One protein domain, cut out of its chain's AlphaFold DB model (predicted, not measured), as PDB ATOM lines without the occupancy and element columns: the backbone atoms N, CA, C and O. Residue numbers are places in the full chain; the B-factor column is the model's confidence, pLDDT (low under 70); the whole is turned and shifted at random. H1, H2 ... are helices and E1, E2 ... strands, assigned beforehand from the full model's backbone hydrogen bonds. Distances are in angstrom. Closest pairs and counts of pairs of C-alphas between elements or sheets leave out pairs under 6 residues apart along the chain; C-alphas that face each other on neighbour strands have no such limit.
ATOM      1  N   SER A  36     211.879 214.434 151.714       90.50
ATOM      2  CA  SER A  36     212.152 214.498 150.286       90.50
ATOM      3  C   SER A  36     212.026 213.141 149.598       90.50
ATOM      4  O   SER A  36     212.288 212.083 150.181       90.50
ATOM      5  N   PHE A  37     211.643 213.198 148.329       90.56
ATOM      6  CA  PHE A  37     211.667 212.098 147.378       90.56
ATOM      7  C   PHE A  37     212.464 212.547 146.159       90.56
ATOM      8  O   PHE A  37     212.216 213.632 145.650       90.56
ATOM      9  N   GLU A  38     213.377 211.716 145.670       90.56
ATOM     10  CA  GLU A  38     214.131 211.989 144.446       90.56
ATOM     11  C   GLU A  38     214.266 210.698 143.640       90.56
ATOM     12  O   GLU A  38     214.743 209.687 144.167       90.56
ATOM     13  N   ASP A  39     213.816 210.723 142.386       87.38
ATOM     14  CA  ASP A  39     213.975 209.618 141.439       87.38
ATOM     15  C   ASP A  39     213.820 210.103 139.989       87.38
ATOM     16  O   ASP A  39     213.067 211.037 139.726       87.38
ATOM     17  N   GLU A  40     214.530 209.466 139.053       82.44
ATOM     18  CA  GLU A  40     214.399 209.659 137.594       82.44
ATOM     19  C   GLU A  40     214.321 211.139 137.134       82.44
ATOM     20  O   GLU A  40     213.619 211.493 136.186       82.44
ATOM     21  N   GLY A  41     215.083 212.026 137.786       81.62
ATOM     22  CA  GLY A  41     215.124 213.452 137.451       81.62
ATOM     23  C   GLY A  41     213.918 214.243 137.954       81.62
ATOM     24  O   GLY A  41     213.586 215.271 137.370       81.62
ATOM     25  N   ILE A  42     213.255 213.771 139.006       88.25
ATOM     26  CA  ILE A  42     212.187 214.469 139.717       88.25
ATOM     27  C   ILE A  42     212.526 214.473 141.197       88.25
ATOM     28  O   ILE A  42     212.875 213.436 141.759       88.25
ATOM     29  N   ALA A  43     212.387 215.632 141.829       91.12
ATOM     30  CA  ALA A  43     212.542 215.800 143.260       91.12
ATOM     31  C   ALA A  43     211.311 216.492 143.854       91.12
ATOM     32  O   ALA A  43     210.868 217.531 143.363       91.12
ATOM     33  N   PHE A  44     210.785 215.915 144.929       91.25
ATOM     34  CA  PHE A  44     209.804 216.531 145.811       91.25
ATOM     35  C   PHE A  44     210.470 216.808 147.147       91.25
ATOM     36  O   PHE A  44     211.115 215.923 147.706       91.25
ATOM     37  N   GLU A  45     210.277 218.001 147.687       92.38
ATOM     38  CA  GLU A  45     210.759 218.370 149.012       92.38
ATOM     39  C   GLU A  45     209.644 219.070 149.785       92.38
ATOM     40  O   GLU A  45     209.087 220.075 149.348       92.38
ATOM     41  N   LEU A  46     209.299 218.514 150.942       89.69
ATOM     42  CA  LEU A  46     208.427 219.155 151.913       89.69
ATOM     43  C   LEU A  46     209.274 220.137 152.716       89.69
ATOM     44  O   LEU A  46     210.150 219.701 153.461       89.69
ATOM     45  N   ALA A  47     208.977 221.430 152.592       90.75
ATOM     46  CA  ALA A  47     209.536 222.507 153.401       90.75
ATOM     47  C   ALA A  47     208.520 222.875 154.501       90.75
ATOM     48  O   ALA A  47     207.598 223.660 154.254       90.75
ATOM     49  N   PRO A  48     208.612 222.285 155.713       85.81
ATOM     50  CA  PRO A  48     207.584 222.440 156.741       85.81
ATOM     51  C   PRO A  48     207.538 223.855 157.313       85.81
ATOM     52  O   PRO A  48     206.461 224.315 157.685       85.81
ATOM     53  N   ASP A  49     208.687 224.531 157.350       86.25
ATOM     54  CA  ASP A  49     208.820 225.895 157.862       86.25
ATOM     55  C   ASP A  49     208.077 226.906 156.976       86.25
ATOM     56  O   ASP A  49     207.465 227.847 157.482       86.25
ATOM     57  N   ASP A  50     208.052 226.655 155.665       84.56
ATOM     58  CA  ASP A  50     207.359 227.491 154.682       84.56
ATOM     59  C   ASP A  50     205.920 227.017 154.409       84.56
ATOM     60  O   ASP A  50     205.105 227.753 153.844       84.56
ATOM     61  N   GLY A  51     205.584 225.782 154.799       86.38
ATOM     62  CA  GLY A  51     204.307 225.143 154.479       86.38
ATOM     63  C   GLY A  51     204.139 224.868 152.981       86.38
ATOM     64  O   GLY A  51     203.020 224.948 152.460       86.38
ATOM     65  N   LEU A  52     205.245 224.585 152.284       90.38
ATOM     66  CA  LEU A  52     205.308 224.413 150.832       90.38
ATOM     67  C   LEU A  52     205.914 223.064 150.431       90.38
ATOM     68  O   LEU A  52     206.767 222.499 151.111       90.38
ATOM     69  N   ILE A  53     205.485 222.568 149.275       90.44
ATOM     70  CA  ILE A  53     206.066 221.447 148.542       90.44
ATOM     71  C   ILE A  53     206.854 222.050 147.385       90.44
ATOM     72  O   ILE A  53     206.263 222.676 146.501       90.44
ATOM     73  N   HIS A  54     208.165 221.851 147.369       91.25
ATOM     74  CA  HIS A  54     209.002 222.168 146.221       91.25
ATOM     75  C   HIS A  54     209.027 220.973 145.279       91.25
ATOM     76  O   HIS A  54     209.235 219.834 145.696       91.25
ATOM     77  N   ILE A  55     208.797 221.243 144.002       90.75
ATOM     78  CA  ILE A  55     208.755 220.252 142.938       90.75
ATOM     79  C   ILE A  55     209.783 220.688 141.912       90.75
ATOM     80  O   ILE A  55     209.624 221.715 141.252       90.75
ATOM     81  N   SER A  56     210.839 219.905 141.783       89.56
ATOM     82  CA  SER A  56     211.861 220.122 140.770       89.56
ATOM     83  C   SER A  56     211.786 218.985 139.772       89.56
ATOM     84  O   SER A  56     211.814 217.817 140.154       89.56
ATOM     85  N   THR A  57     211.693 219.312 138.490       85.62
ATOM     86  CA  THR A  57     211.862 218.331 137.421       85.62
ATOM     87  C   THR A  57     213.129 218.673 136.653       85.62
ATOM     88  O   THR A  57     213.496 219.836 136.520       85.62
ATOM     89  N   SER A  58     213.798 217.666 136.106       79.06
ATOM     90  CA  SER A  58     214.994 217.816 135.267       79.06
ATOM     91  C   SER A  58     214.756 218.671 134.017       79.06
ATOM     92  O   SER A  58     215.715 219.088 133.371       79.06
ATOM     93  N   ARG A  59     213.488 218.921 133.669       71.12
ATOM     94  CA  ARG A  59     213.072 219.740 132.529       71.12
ATOM     95  C   ARG A  59     212.839 221.205 132.897       71.12
ATOM     96  O   ARG A  59     212.902 222.048 132.006       71.12
ATOM     97  N   ASP A  60     212.609 221.511 134.172       73.69
ATOM     98  CA  ASP A  60     212.226 222.846 134.617       73.69
ATOM     99  C   ASP A  60     213.422 223.584 135.223       73.69
ATOM    100  O   ASP A  60     214.028 223.145 136.198       73.69
ATOM    101  N   ALA A  61     213.741 224.755 134.670       71.31
ATOM    102  CA  ALA A  61     214.786 225.623 135.217       71.31
ATOM    103  C   ALA A  61     214.386 226.250 136.568       71.31
ATOM    104  O   ALA A  61     215.247 226.678 137.335       71.31
ATOM    105  N   THR A  62     213.084 226.320 136.852       79.06
ATOM    106  CA  THR A  62     212.524 226.891 138.080       79.06
ATOM    107  C   THR A  62     211.647 225.864 138.789       79.06
ATOM    108  O   THR A  62     210.683 225.394 138.178       79.06
ATOM    109  N   PRO A  63     211.918 225.551 140.068       83.19
ATOM    110  CA  PRO A  63     211.070 224.670 140.857       83.19
ATOM    111  C   PRO A  63     209.640 225.205 140.937       83.19
ATOM    112  O   PRO A  63     209.412 226.386 141.209       83.19
ATOM    113  N   THR A  64     208.669 224.321 140.737       88.50
ATOM    114  CA  THR A  64     207.266 224.625 141.012       88.50
ATOM    115  C   THR A  64     207.020 224.490 142.510       88.50
ATOM    116  O   THR A  64     207.565 223.597 143.154       88.50
ATOM    117  N   THR A  65     206.202 225.370 143.083       90.31
ATOM    118  CA  THR A  65     205.818 225.290 144.497       90.31
ATOM    119  C   THR A  65     204.321 225.078 144.638       90.31
ATOM    120  O   THR A  65     203.530 225.665 143.900       90.31
ATOM    121  N   LEU A  66     203.932 224.232 145.590       88.62
ATOM    122  CA  LEU A  66     202.543 224.032 146.003       88.62
ATOM    123  C   LEU A  66     202.421 224.248 147.502       88.62
ATOM    124  O   LEU A  66     203.316 223.887 148.256       88.62
ATOM    125  N   LYS A  67     201.299 224.801 147.957       88.50
ATOM    126  CA  LYS A  67     201.020 224.875 149.393       88.50
ATOM    127  C   LYS A  67     200.687 223.493 149.947       88.50
ATOM    128  O   LYS A  67     200.089 222.664 149.257       88.50
ATOM    129  N   PHE A  68     201.040 223.260 151.208       88.56
ATOM    130  CA  PHE A  68     200.552 222.098 151.943       88.56
ATOM    131  C   PHE A  68     199.025 222.060 151.929       88.56
ATOM    132  O   PHE A  68     198.353 223.086 152.035       88.56
ATOM    133  N   GLY A  69     198.483 220.857 151.777       83.81
ATOM    134  CA  GLY A  69     197.055 220.631 151.640       83.81
ATOM    135  C   GLY A  69     196.495 220.942 150.253       83.81
ATOM    136  O   GLY A  69     195.285 220.895 150.090       83.81
ATOM    137  N   CYS A  70     197.322 221.249 149.252       86.50
ATOM    138  CA  CYS A  70     196.845 221.489 147.888       86.50
ATOM    139  C   CYS A  70     197.313 220.426 146.883       86.50
ATOM    140  O   CYS A  70     196.976 220.531 145.714       86.50
ATOM    141  N   GLY A  71     198.088 219.414 147.279       87.69
ATOM    142  CA  GLY A  71     198.648 218.430 146.348       87.69
ATOM    143  C   GLY A  71     197.798 217.165 146.223       87.69
ATOM    144  O   GLY A  71     197.518 216.508 147.224       87.69
ATOM    145  N   ALA A  72     197.456 216.770 144.996       87.94
ATOM    146  CA  ALA A  72     196.844 215.474 144.703       87.94
ATOM    147  C   ALA A  72     197.570 214.752 143.565       87.94
ATOM    148  O   ALA A  72     197.842 215.339 142.521       87.94
ATOM    149  N   PHE A  73     197.853 213.465 143.763       90.44
ATOM    150  CA  PHE A  73     198.547 212.632 142.784       90.44
ATOM    151  C   PHE A  73     197.598 211.592 142.191       90.44
ATOM    152  O   PHE A  73     196.887 210.903 142.924       90.44
ATOM    153  N   GLN A  74     197.640 211.445 140.871       91.50
ATOM    154  CA  GLN A  74     196.999 210.361 140.137       91.50
ATOM    155  C   GLN A  74     198.079 209.482 139.509       91.50
ATOM    156  O   GLN A  74     199.018 209.991 138.907       91.50
ATOM    157  N   PHE A  75     197.928 208.165 139.638       93.00
ATOM    158  CA  PHE A  75     198.849 207.169 139.095       93.00
ATOM    159  C   PHE A  75     198.087 206.302 138.095       93.00
ATOM    160  O   PHE A  75     196.985 205.835 138.387       93.00
ATOM    161  N   SER A  76     198.629 206.116 136.897       92.38
ATOM    162  CA  SER A  76     197.978 205.366 135.823       92.38
ATOM    163  C   SER A  76     199.009 204.555 135.048       92.38
ATOM    164  O   SER A  76     199.925 205.102 134.441       92.38
ATOM    165  N   ASP A  77     198.892 203.230 135.096       91.31
ATOM    166  CA  ASP A  77     199.825 202.341 134.405       91.31
ATOM    167  C   ASP A  77     199.697 202.501 132.885       91.31
ATOM    168  O   ASP A  77     198.602 202.407 132.319       91.31
ATOM    169  N   VAL A  78     200.827 202.708 132.208       88.56
ATOM    170  CA  VAL A  78     200.853 202.913 130.759       88.56
ATOM    171  C   VAL A  78     200.841 201.559 130.060       88.56
ATOM    172  O   VAL A  78     201.694 200.694 130.300       88.56
ATOM    173  N   HIS A  79     199.881 201.386 129.156       87.75
ATOM    174  CA  HIS A  79     199.709 200.175 128.366       87.75
ATOM    175  C   HIS A  79     199.843 200.491 126.878       87.75
ATOM    176  O   HIS A  79     199.273 201.461 126.386       87.75
ATOM    177  N   THR A 128     205.962 201.123 132.888       91.88
ATOM    178  CA  THR A 128     205.941 202.513 133.347       91.88
ATOM    179  C   THR A 128     204.549 202.943 133.803       91.88
ATOM    180  O   THR A 128     203.532 202.439 133.318       91.88
ATOM    181  N   THR A 129     204.522 203.907 134.717       93.06
ATOM    182  CA  THR A 129     203.314 204.527 135.256       93.06
ATOM    183  C   THR A 129     203.370 206.022 134.953       93.06
ATOM    184  O   THR A 129     204.361 206.695 135.246       93.06
ATOM    185  N   GLU A 130     202.302 206.548 134.365       92.88
ATOM    186  CA  GLU A 130     202.068 207.980 134.246       92.88
ATOM    187  C   GLU A 130     201.585 208.514 135.593       92.88
ATOM    188  O   GLU A 130     200.661 207.972 136.207       92.88
ATOM    189  N   VAL A 131     202.237 209.568 136.068       91.31
ATOM    190  CA  VAL A 131     201.895 210.247 137.309       91.31
ATOM    191  C   VAL A 131     201.520 211.681 136.985       91.31
ATOM    192  O   VAL A 131     202.277 212.411 136.343       91.31
ATOM    193  N   ILE A 132     200.343 212.079 137.449       90.94
ATOM    194  CA  ILE A 132     199.807 213.420 137.265       90.94
ATOM    195  C   ILE A 132     199.718 214.084 138.632       90.94
ATOM    196  O   ILE A 132     199.111 213.540 139.557       90.94
ATOM    197  N   LEU A 133     200.327 215.262 138.754       89.62
ATOM    198  CA  LEU A 133     200.190 216.117 139.923       89.62
ATOM    199  C   LEU A 133     199.163 217.207 139.639       89.62
ATOM    200  O   LEU A 133     199.268 217.964 138.670       89.62
ATOM    201  N   HIS A 134     198.197 217.306 140.538       88.25
ATOM    202  CA  HIS A 134     197.170 218.324 140.546       88.25
ATOM    203  C   HIS A 134     197.310 219.233 141.763       88.25
ATOM    204  O   HIS A 134     197.599 218.775 142.870       88.25
ATOM    205  N   GLU A 135     197.032 220.514 141.553       88.50
ATOM    206  CA  GLU A 135     196.789 221.483 142.608       88.50
ATOM    207  C   GLU A 135     195.283 221.572 142.851       88.50
ATOM    208  O   GLU A 135     194.509 221.902 141.950       88.50
ATOM    209  N   LEU A 136     194.871 221.258 144.069       81.44
ATOM    210  CA  LEU A 136     193.506 221.393 144.540       81.44
ATOM    211  C   LEU A 136     193.295 222.791 145.115       81.44
ATOM    212  O   LEU A 136     194.140 223.283 145.861       81.44
ATOM    213  N   ASP A 137     192.125 223.374 144.853       77.69
ATOM    214  CA  ASP A 137     191.534 224.337 145.781       77.69
ATOM    215  C   ASP A 137     190.839 223.536 146.898       77.69
ATOM    216  O   ASP A 137     189.814 222.891 146.642       77.69
ATOM    217  N   PRO A 138     191.378 223.528 148.131       71.44
ATOM    218  CA  PRO A 138     190.825 222.745 149.227       71.44
ATOM    219  C   PRO A 138     189.375 223.103 149.541       71.44
ATOM    220  O   PRO A 138     188.566 222.230 149.846       71.44
ATOM    221  N   ILE A 139     189.032 224.388 149.459       66.81
ATOM    222  CA  ILE A 139     187.688 224.865 149.767       66.81
ATOM    223  C   ILE A 139     186.754 224.320 148.692       66.81
ATOM    224  O   ILE A 139     185.836 223.565 149.004       66.81
ATOM    225  N   GLU A 140     187.028 224.599 147.420       67.75
ATOM    226  CA  GLU A 140     186.148 224.156 146.336       67.75
ATOM    227  C   GLU A 140     186.015 222.621 146.262       67.75
ATOM    228  O   GLU A 140     184.915 222.108 146.033       67.75
ATOM    229  N   HIS A 141     187.098 221.879 146.524       68.19
ATOM    230  CA  HIS A 141     187.110 220.414 146.516       68.19
ATOM    231  C   HIS A 141     186.115 219.808 147.518       68.19
ATOM    232  O   HIS A 141     185.270 218.993 147.137       68.19
ATOM    233  N   TYR A 142     186.179 220.206 148.793       67.12
ATOM    234  CA  TYR A 142     185.285 219.655 149.820       67.12
ATOM    235  C   TYR A 142     183.884 220.260 149.767       67.12
ATOM    236  O   TYR A 142     182.907 219.578 150.069       67.12
ATOM    237  N   HIS A 143     183.753 221.497 149.295       64.44
ATOM    238  CA  HIS A 143     182.449 222.106 149.070       64.44
ATOM    239  C   HIS A 143     181.603 221.346 148.055       64.44
ATOM    240  O   HIS A 143     180.438 221.079 148.334       64.44
ATOM    241  N   ARG A 144     182.170 220.938 146.911       62.28
ATOM    242  CA  ARG A 144     181.445 220.094 145.941       62.28
ATOM    243  C   ARG A 144     181.057 218.738 146.525       62.28
ATOM    244  O   ARG A 144     180.024 218.195 146.159       62.28
ATOM    245  N   LYS A 145     181.866 218.213 147.450       63.09
ATOM    246  CA  LYS A 145     181.594 216.957 148.158       63.09
ATOM    247  C   LYS A 145     180.435 217.081 149.160       63.09
ATOM    248  O   LYS A 145     179.735 216.098 149.388       63.09
ATOM    249  N   TRP A 146     180.238 218.250 149.774       61.16
ATOM    250  CA  TRP A 146     179.209 218.471 150.805       61.16
ATOM    251  C   TRP A 146     177.948 219.176 150.305       61.16
ATOM    252  O   TRP A 146     176.895 219.034 150.928       61.16
ATOM    253  N   ALA A 147     178.031 219.934 149.211       55.31
ATOM    254  CA  ALA A 147     176.862 220.499 148.558       55.31
ATOM    255  C   ALA A 147     175.968 219.338 148.107       55.31
ATOM    256  O   ALA A 147     176.355 218.528 147.272       55.31
ATOM    257  N   THR A 148     174.762 219.245 148.664       47.78
ATOM    258  CA  THR A 148     173.740 218.228 148.361       47.78
ATOM    259  C   THR A 148     173.134 218.383 146.956       47.78
ATOM    260  O   THR A 148     171.944 218.143 146.758       47.78
ATOM    261  N   HIS A 149     173.929 218.803 145.970       42.75
ATOM    262  CA  HIS A 149     173.538 218.888 144.571       42.75
ATOM    263  C   HIS A 149     174.008 217.628 143.824       42.75
ATOM    264  O   HIS A 149     175.212 217.424 143.677       42.75
ATOM    265  N   PRO A 150     173.081 216.788 143.324       46.16
ATOM    266  CA  PRO A 150     173.413 215.537 142.634       46.16
ATOM    267  C   PRO A 150     174.101 215.717 141.266       46.16
ATOM    268  O   PRO A 150     174.515 214.722 140.681       46.16
ATOM    269  N   ASP A 151     174.270 216.953 140.777       44.56
ATOM    270  CA  ASP A 151     174.779 217.243 139.425       44.56
ATOM    271  C   ASP A 151     176.210 217.814 139.368       44.56
ATOM    272  O   ASP A 151     176.747 218.009 138.280       44.56
ATOM    273  N   THR A 152     176.885 218.059 140.498       44.50
ATOM    274  CA  THR A 152     178.309 218.488 140.506       44.50
ATOM    275  C   THR A 152     179.296 217.325 140.576       44.50
ATOM    276  O   THR A 152     180.461 217.486 140.955       44.50
ATOM    277  N   ASP A 153     178.829 216.142 140.199       42.56
ATOM    278  CA  ASP A 153     179.593 214.913 140.220       42.56
ATOM    279  C   ASP A 153     180.664 214.952 139.106       42.56
ATOM    280  O   ASP A 153     180.345 214.960 137.918       42.56
ATOM    281  N   ARG A 154     181.942 214.905 139.524       45.25
ATOM    282  CA  ARG A 154     183.080 214.209 138.861       45.25
ATOM    283  C   ARG A 154     184.248 215.000 138.286       45.25
ATOM    284  O   ARG A 154     185.217 214.351 137.901       45.25
ATOM    285  N   THR A 155     184.271 216.328 138.274       45.75
ATOM    286  CA  THR A 155     185.532 217.034 137.960       45.75
ATOM    287  C   THR A 155     186.072 217.701 139.216       45.75
ATOM    288  O   THR A 155     185.498 218.707 139.647       45.75
ATOM    289  N   PRO A 156     187.137 217.164 139.850       51.50
ATOM    290  CA  PRO A 156     187.861 217.950 140.834       51.50
ATOM    291  C   PRO A 156     188.283 219.258 140.157       51.50
ATOM    292  O   PRO A 156     188.761 219.233 139.020       51.50
ATOM    293  N   VAL A 157     188.097 220.402 140.826       60.84
ATOM    294  CA  VAL A 157     188.764 221.649 140.414       60.84
ATOM    295  C   VAL A 157     190.224 221.507 140.800       60.84
ATOM    296  O   VAL A 157     190.699 221.964 141.831       60.84
ATOM    297  N   ALA A 158     190.877 220.689 139.997       70.31
ATOM    298  CA  ALA A 158     192.244 220.273 140.097       70.31
ATOM    299  C   ALA A 158     192.945 220.963 138.938       70.31
ATOM    300  O   ALA A 158     192.775 220.579 137.778       70.31
ATOM    301  N   ARG A 159     193.713 222.008 139.234       82.06
ATOM    302  CA  ARG A 159     194.599 222.593 138.234       82.06
ATOM    303  C   ARG A 159     195.688 221.567 137.959       82.06
ATOM    304  O   ARG A 159     196.378 221.132 138.876       82.06
ATOM    305  N   HIS A 160     195.819 221.140 136.708       82.25
ATOM    306  CA  HIS A 160     196.954 220.321 136.293       82.25
ATOM    307  C   HIS A 160     198.247 221.108 136.537       82.25
ATOM    308  O   HIS A 160     198.356 222.260 136.115       82.25
ATOM    309  N   VAL A 161     199.178 220.513 137.282       83.88
ATOM    310  CA  VAL A 161     200.478 221.125 137.582       83.88
ATOM    311  C   VAL A 161     201.514 220.574 136.623       83.88
ATOM    312  O   VAL A 161     202.184 221.334 135.930       83.88
ATOM    313  N   THR A 162     201.650 219.250 136.586       86.62
ATOM    314  CA  THR A 162     202.614 218.571 135.722       86.62
ATOM    315  C   THR A 162     202.249 217.096 135.550       86.62
ATOM    316  O   THR A 162     201.545 216.515 136.381       86.62
ATOM    317  N   THR A 163     202.744 216.494 134.469       89.88
ATOM    318  CA  THR A 163     202.679 215.051 134.208       89.88
ATOM    319  C   THR A 163     204.080 214.541 133.937       89.88
ATOM    320  O   THR A 163     204.854 215.170 133.213       89.88
ATOM    321  N   PHE A 164     204.391 213.371 134.472       89.06
ATOM    322  CA  PHE A 164     205.649 212.691 134.222       89.06
ATOM    323  C   PHE A 164     205.458 211.177 134.227       89.06
ATOM    324  O   PHE A 164     204.479 210.649 134.749       89.06
ATOM    325  N   THR A 165     206.401 210.469 133.619       91.06
ATOM    326  CA  THR A 165     206.383 209.010 133.526       91.06
ATOM    327  C   THR A 165     207.510 208.462 134.379       91.06
ATOM    328  O   THR A 165     208.646 208.907 134.238       91.06
ATOM    329  N   LEU A 166     207.189 207.509 135.247       91.75
ATOM    330  CA  LEU A 166     208.149 206.818 136.100       91.75
ATOM    331  C   LEU A 166     208.173 205.333 135.769       91.75
ATOM    332  O   LEU A 166     207.160 204.761 135.353       91.75
ATOM    333  N   SER A 167     209.295 204.667 136.031       92.81
ATOM    334  CA  SER A 167     209.282 203.207 136.129       92.81
ATOM    335  C   SER A 167     208.280 202.737 137.197       92.81
ATOM    336  O   SER A 167     208.070 203.398 138.218       92.81
ATOM    337  N   ASN A 168     207.679 201.554 137.021       89.94
ATOM    338  CA  ASN A 168     206.720 201.006 137.997       89.94
ATOM    339  C   ASN A 168     207.299 200.913 139.425       89.94
ATOM    340  O   ASN A 168     206.564 200.976 140.412       89.94
ATOM    341  N   GLY A 169     208.619 200.731 139.550       88.19
ATOM    342  CA  GLY A 169     209.319 200.729 140.835       88.19
ATOM    343  C   GLY A 169     209.336 202.111 141.487       88.19
ATOM    344  O   GLY A 169     208.910 202.242 142.639       88.19
ATOM    345  N   ALA A 170     209.764 203.132 140.739       89.50
ATOM    346  CA  ALA A 170     209.800 204.520 141.191       89.50
ATOM    347  C   ALA A 170     208.391 205.055 141.498       89.50
ATOM    348  O   ALA A 170     208.170 205.632 142.562       89.50
ATOM    349  N   ALA A 171     207.398 204.758 140.653       92.00
ATOM    350  CA  ALA A 171     206.002 205.139 140.882       92.00
ATOM    351  C   ALA A 171     205.441 204.555 142.190       92.00
ATOM    352  O   ALA A 171     204.805 205.261 142.973       92.00
ATOM    353  N   ARG A 172     205.732 203.280 142.490       91.31
ATOM    354  CA  ARG A 172     205.345 202.655 143.769       91.31
ATOM    355  C   ARG A 172     206.063 203.276 144.963       91.31
ATOM    356  O   ARG A 172     205.471 203.359 146.038       91.31
ATOM    357  N   ALA A 173     207.327 203.668 144.812       89.62
ATOM    358  CA  ALA A 173     208.069 204.355 145.864       89.62
ATOM    359  C   ALA A 173     207.473 205.746 146.137       89.62
ATOM    360  O   ALA A 173     207.214 206.072 147.298       89.62
ATOM    361  N   LEU A 174     207.158 206.503 145.082       92.38
ATOM    362  CA  LEU A 174     206.484 207.795 145.180       92.38
ATOM    363  C   LEU A 174     205.104 207.652 145.827       92.38
ATOM    364  O   LEU A 174     204.802 208.368 146.773       92.38
ATOM    365  N   GLN A 175     204.293 206.678 145.408       92.75
ATOM    366  CA  GLN A 175     202.984 206.416 146.014       92.75
ATOM    367  C   GLN A 175     203.090 206.170 147.528       92.75
ATOM    368  O   GLN A 175     202.259 206.653 148.294       92.75
ATOM    369  N   ARG A 176     204.112 205.439 147.994       91.94
ATOM    370  CA  ARG A 176     204.334 205.226 149.437       91.94
ATOM    371  C   ARG A 176     204.722 206.507 150.153       91.94
ATOM    372  O   ARG A 176     204.224 206.746 151.248       91.94
ATOM    373  N   TRP A 177     205.591 207.304 149.544       93.75
ATOM    374  CA  TRP A 177     205.973 208.606 150.073       93.75
ATOM    375  C   TRP A 177     204.761 209.545 150.176       93.75
ATOM    376  O   TRP A 177     204.541 210.139 151.229       93.75
ATOM    377  N   VAL A 178     203.911 209.589 149.143       92.06
ATOM    378  CA  VAL A 178     202.645 210.339 149.135       92.06
ATOM    379  C   VAL A 178     201.726 209.864 150.259       92.06
ATOM    380  O   VAL A 178     201.184 210.677 151.003       92.06
ATOM    381  N   ASN A 179     201.583 208.550 150.439       89.56
ATOM    382  CA  ASN A 179     200.744 207.994 151.501       89.56
ATOM    383  C   ASN A 179     201.273 208.364 152.899       89.56
ATOM    384  O   ASN A 179     200.487 208.739 153.773       89.56
ATOM    385  N   ALA A 180     202.593 208.297 153.101       87.94
ATOM    386  CA  ALA A 180     203.246 208.647 154.360       87.94
ATOM    387  C   ALA A 180     203.106 210.140 154.718       87.94
ATOM    388  O   ALA A 180     203.025 210.470 155.900       87.94
ATOM    389  N   HIS A 181     203.006 211.015 153.713       89.81
ATOM    390  CA  HIS A 181     202.872 212.469 153.869       89.81
ATOM    391  C   HIS A 181     201.485 213.003 153.493       89.81
ATOM    392  O   HIS A 181     201.307 214.195 153.242       89.81
ATOM    393  N   SER A 182     200.475 212.136 153.461       86.81
ATOM    394  CA  SER A 182     199.115 212.498 153.044       86.81
ATOM    395  C   SER A 182     198.537 213.671 153.839       86.81
ATOM    396  O   SER A 182     197.832 214.491 153.267       86.81
ATOM    397  N   ARG A 183     198.889 213.820 155.122       83.50
ATOM    398  CA  ARG A 183     198.446 214.947 155.964       83.50
ATOM    399  C   ARG A 183     199.022 216.302 155.542       83.50
ATOM    400  O   ARG A 183     198.391 217.321 155.787       83.50
ATOM    401  N   GLN A 184     200.226 216.317 154.972       86.56
ATOM    402  CA  GLN A 184     200.874 217.526 154.464       86.56
ATOM    403  C   GLN A 184     200.462 217.811 153.018       86.56
ATOM    404  O   GLN A 184     200.354 218.967 152.627       86.56
ATOM    405  N   LEU A 185     200.237 216.766 152.217       84.81
ATOM    406  CA  LEU A 185     199.905 216.891 150.797       84.81
ATOM    407  C   LEU A 185     198.426 217.214 150.583       84.81
ATOM    408  O   LEU A 185     198.098 218.172 149.886       84.81
ATOM    409  N   THR A 186     197.549 216.444 151.226       76.81
ATOM    410  CA  THR A 186     196.099 216.629 151.183       76.81
ATOM    411  C   THR A 186     195.608 217.219 152.494       76.81
ATOM    412  O   THR A 186     196.063 216.827 153.570       76.81
ATOM    413  N   PRO A 187     194.679 218.172 152.442       71.25
ATOM    414  CA  PRO A 187     194.228 218.845 153.635       71.25
ATOM    415  C   PRO A 187     193.231 217.938 154.367       71.25
ATOM    416  O   PRO A 187     192.481 217.174 153.760       71.25
ATOM    417  N   SER A 188     193.222 218.002 155.696       74.62
ATOM    418  CA  SER A 188     192.266 217.241 156.498       74.62
ATOM    419  C   SER A 188     190.847 217.747 156.236       74.62
ATOM    420  O   SER A 188     190.551 218.925 156.444       74.62
ATOM    421  N   GLU A 189     189.952 216.843 155.828       73.38
ATOM    422  CA  GLU A 189     188.529 217.142 155.634       73.38
ATOM    423  C   GLU A 189     187.919 217.807 156.880       73.38
ATOM    424  O   GLU A 189     187.167 218.777 156.776       73.38
TER     425      GLU A 189
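What this domain is: This is residues 36 to 79 and 128 to 189 of the 303 residues of an uncharacterized protein of Oleiagrimonas sp. MCCC 1A03011 (UniProt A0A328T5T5). Two antiparallel sheets, E1 E2 E3 E4 and E5 E6 E7, form a small sandwich, only partly face to face, and the helix H2 runs along the second sheet and past the edge strand E1 of the first. An arm made by H1 and the long link after it reaches away from this body, and residues 146 to 151 stick out free. The 106 printed residues hold seven named strands and three named helices, in the order E1 E2 E3 E4 E5 E6 H1 E7 H2 H3, and the class is mixed, helices and strands. The whole is compact, with a radius of gyration of the C-alphas of 14.5 A and spans of 43 by 40 by 26 A.

How they stand to each other: E1 (residues 36 to 39), E2 (42 to 47), E3 (52 to 57) and E4 (64 to 67) form a meander, each strand the antiparallel neighbour of the one before. N 37 and O 44 pair at 2.8 A, N 45 and O 54 at 2.9 A, N 53 and O 66 at 2.7 A. The strongly twisted sheet of E5 (71 to 79), E6 (128 to 136) and E7 (158 to 167) has N 74 and O 132 at 2.9 A and N 131 and O 164 at 2.8 A; E7 bends by 65 degrees at residue 161. The parts of the two sheets that face each other are 10.8 A centre to centre, their strands at 37 degrees. H2 (168 to 180) is on one face of the sheet E5 E6 E7 as two layers, a helix layer on a sheet, at a height over the sheet of 8.3 A. It runs along the strands, at 18 degrees to E7 on the local plane. The closest C-alphas of H2 and E1 are those of Ala 170 and Asp 39, 6.6 A apart. H3 (182 to 185) only grazes both sheets; H1 (138 to 146) only grazes E5 E6 E7 and is apart from H2 and H3. Every O i to N i+4 pair is within hydrogen-bond range in H2, 4 of 5 in H1; H3 is too short for one.

Where its parts are: E1 begins at C-alpha 36, (212.152, 214.498, 150.286). E5 is 25.6 A long, E6 25.2 A and E7 24.4 A; H2 is 18.4 A long and H1 12.5 A. H2 ends at C-alpha 180, (203.246, 208.647, 154.360), and H3 at C-alpha 185, (199.905, 216.891, 150.797).

The domain as a whole: The C-alphas of Ala 61 and Thr 148, the two farthest apart, are 43.7 A from each other. Residues 80 to 127 are not printed, and C-alphas 79 and 128 are 8.3 A apart across the cut. The link H1 to E7, 11 residues, is long. The mean pLDDT of the printed part is 81.2, and residues 139 to 157 are under 70.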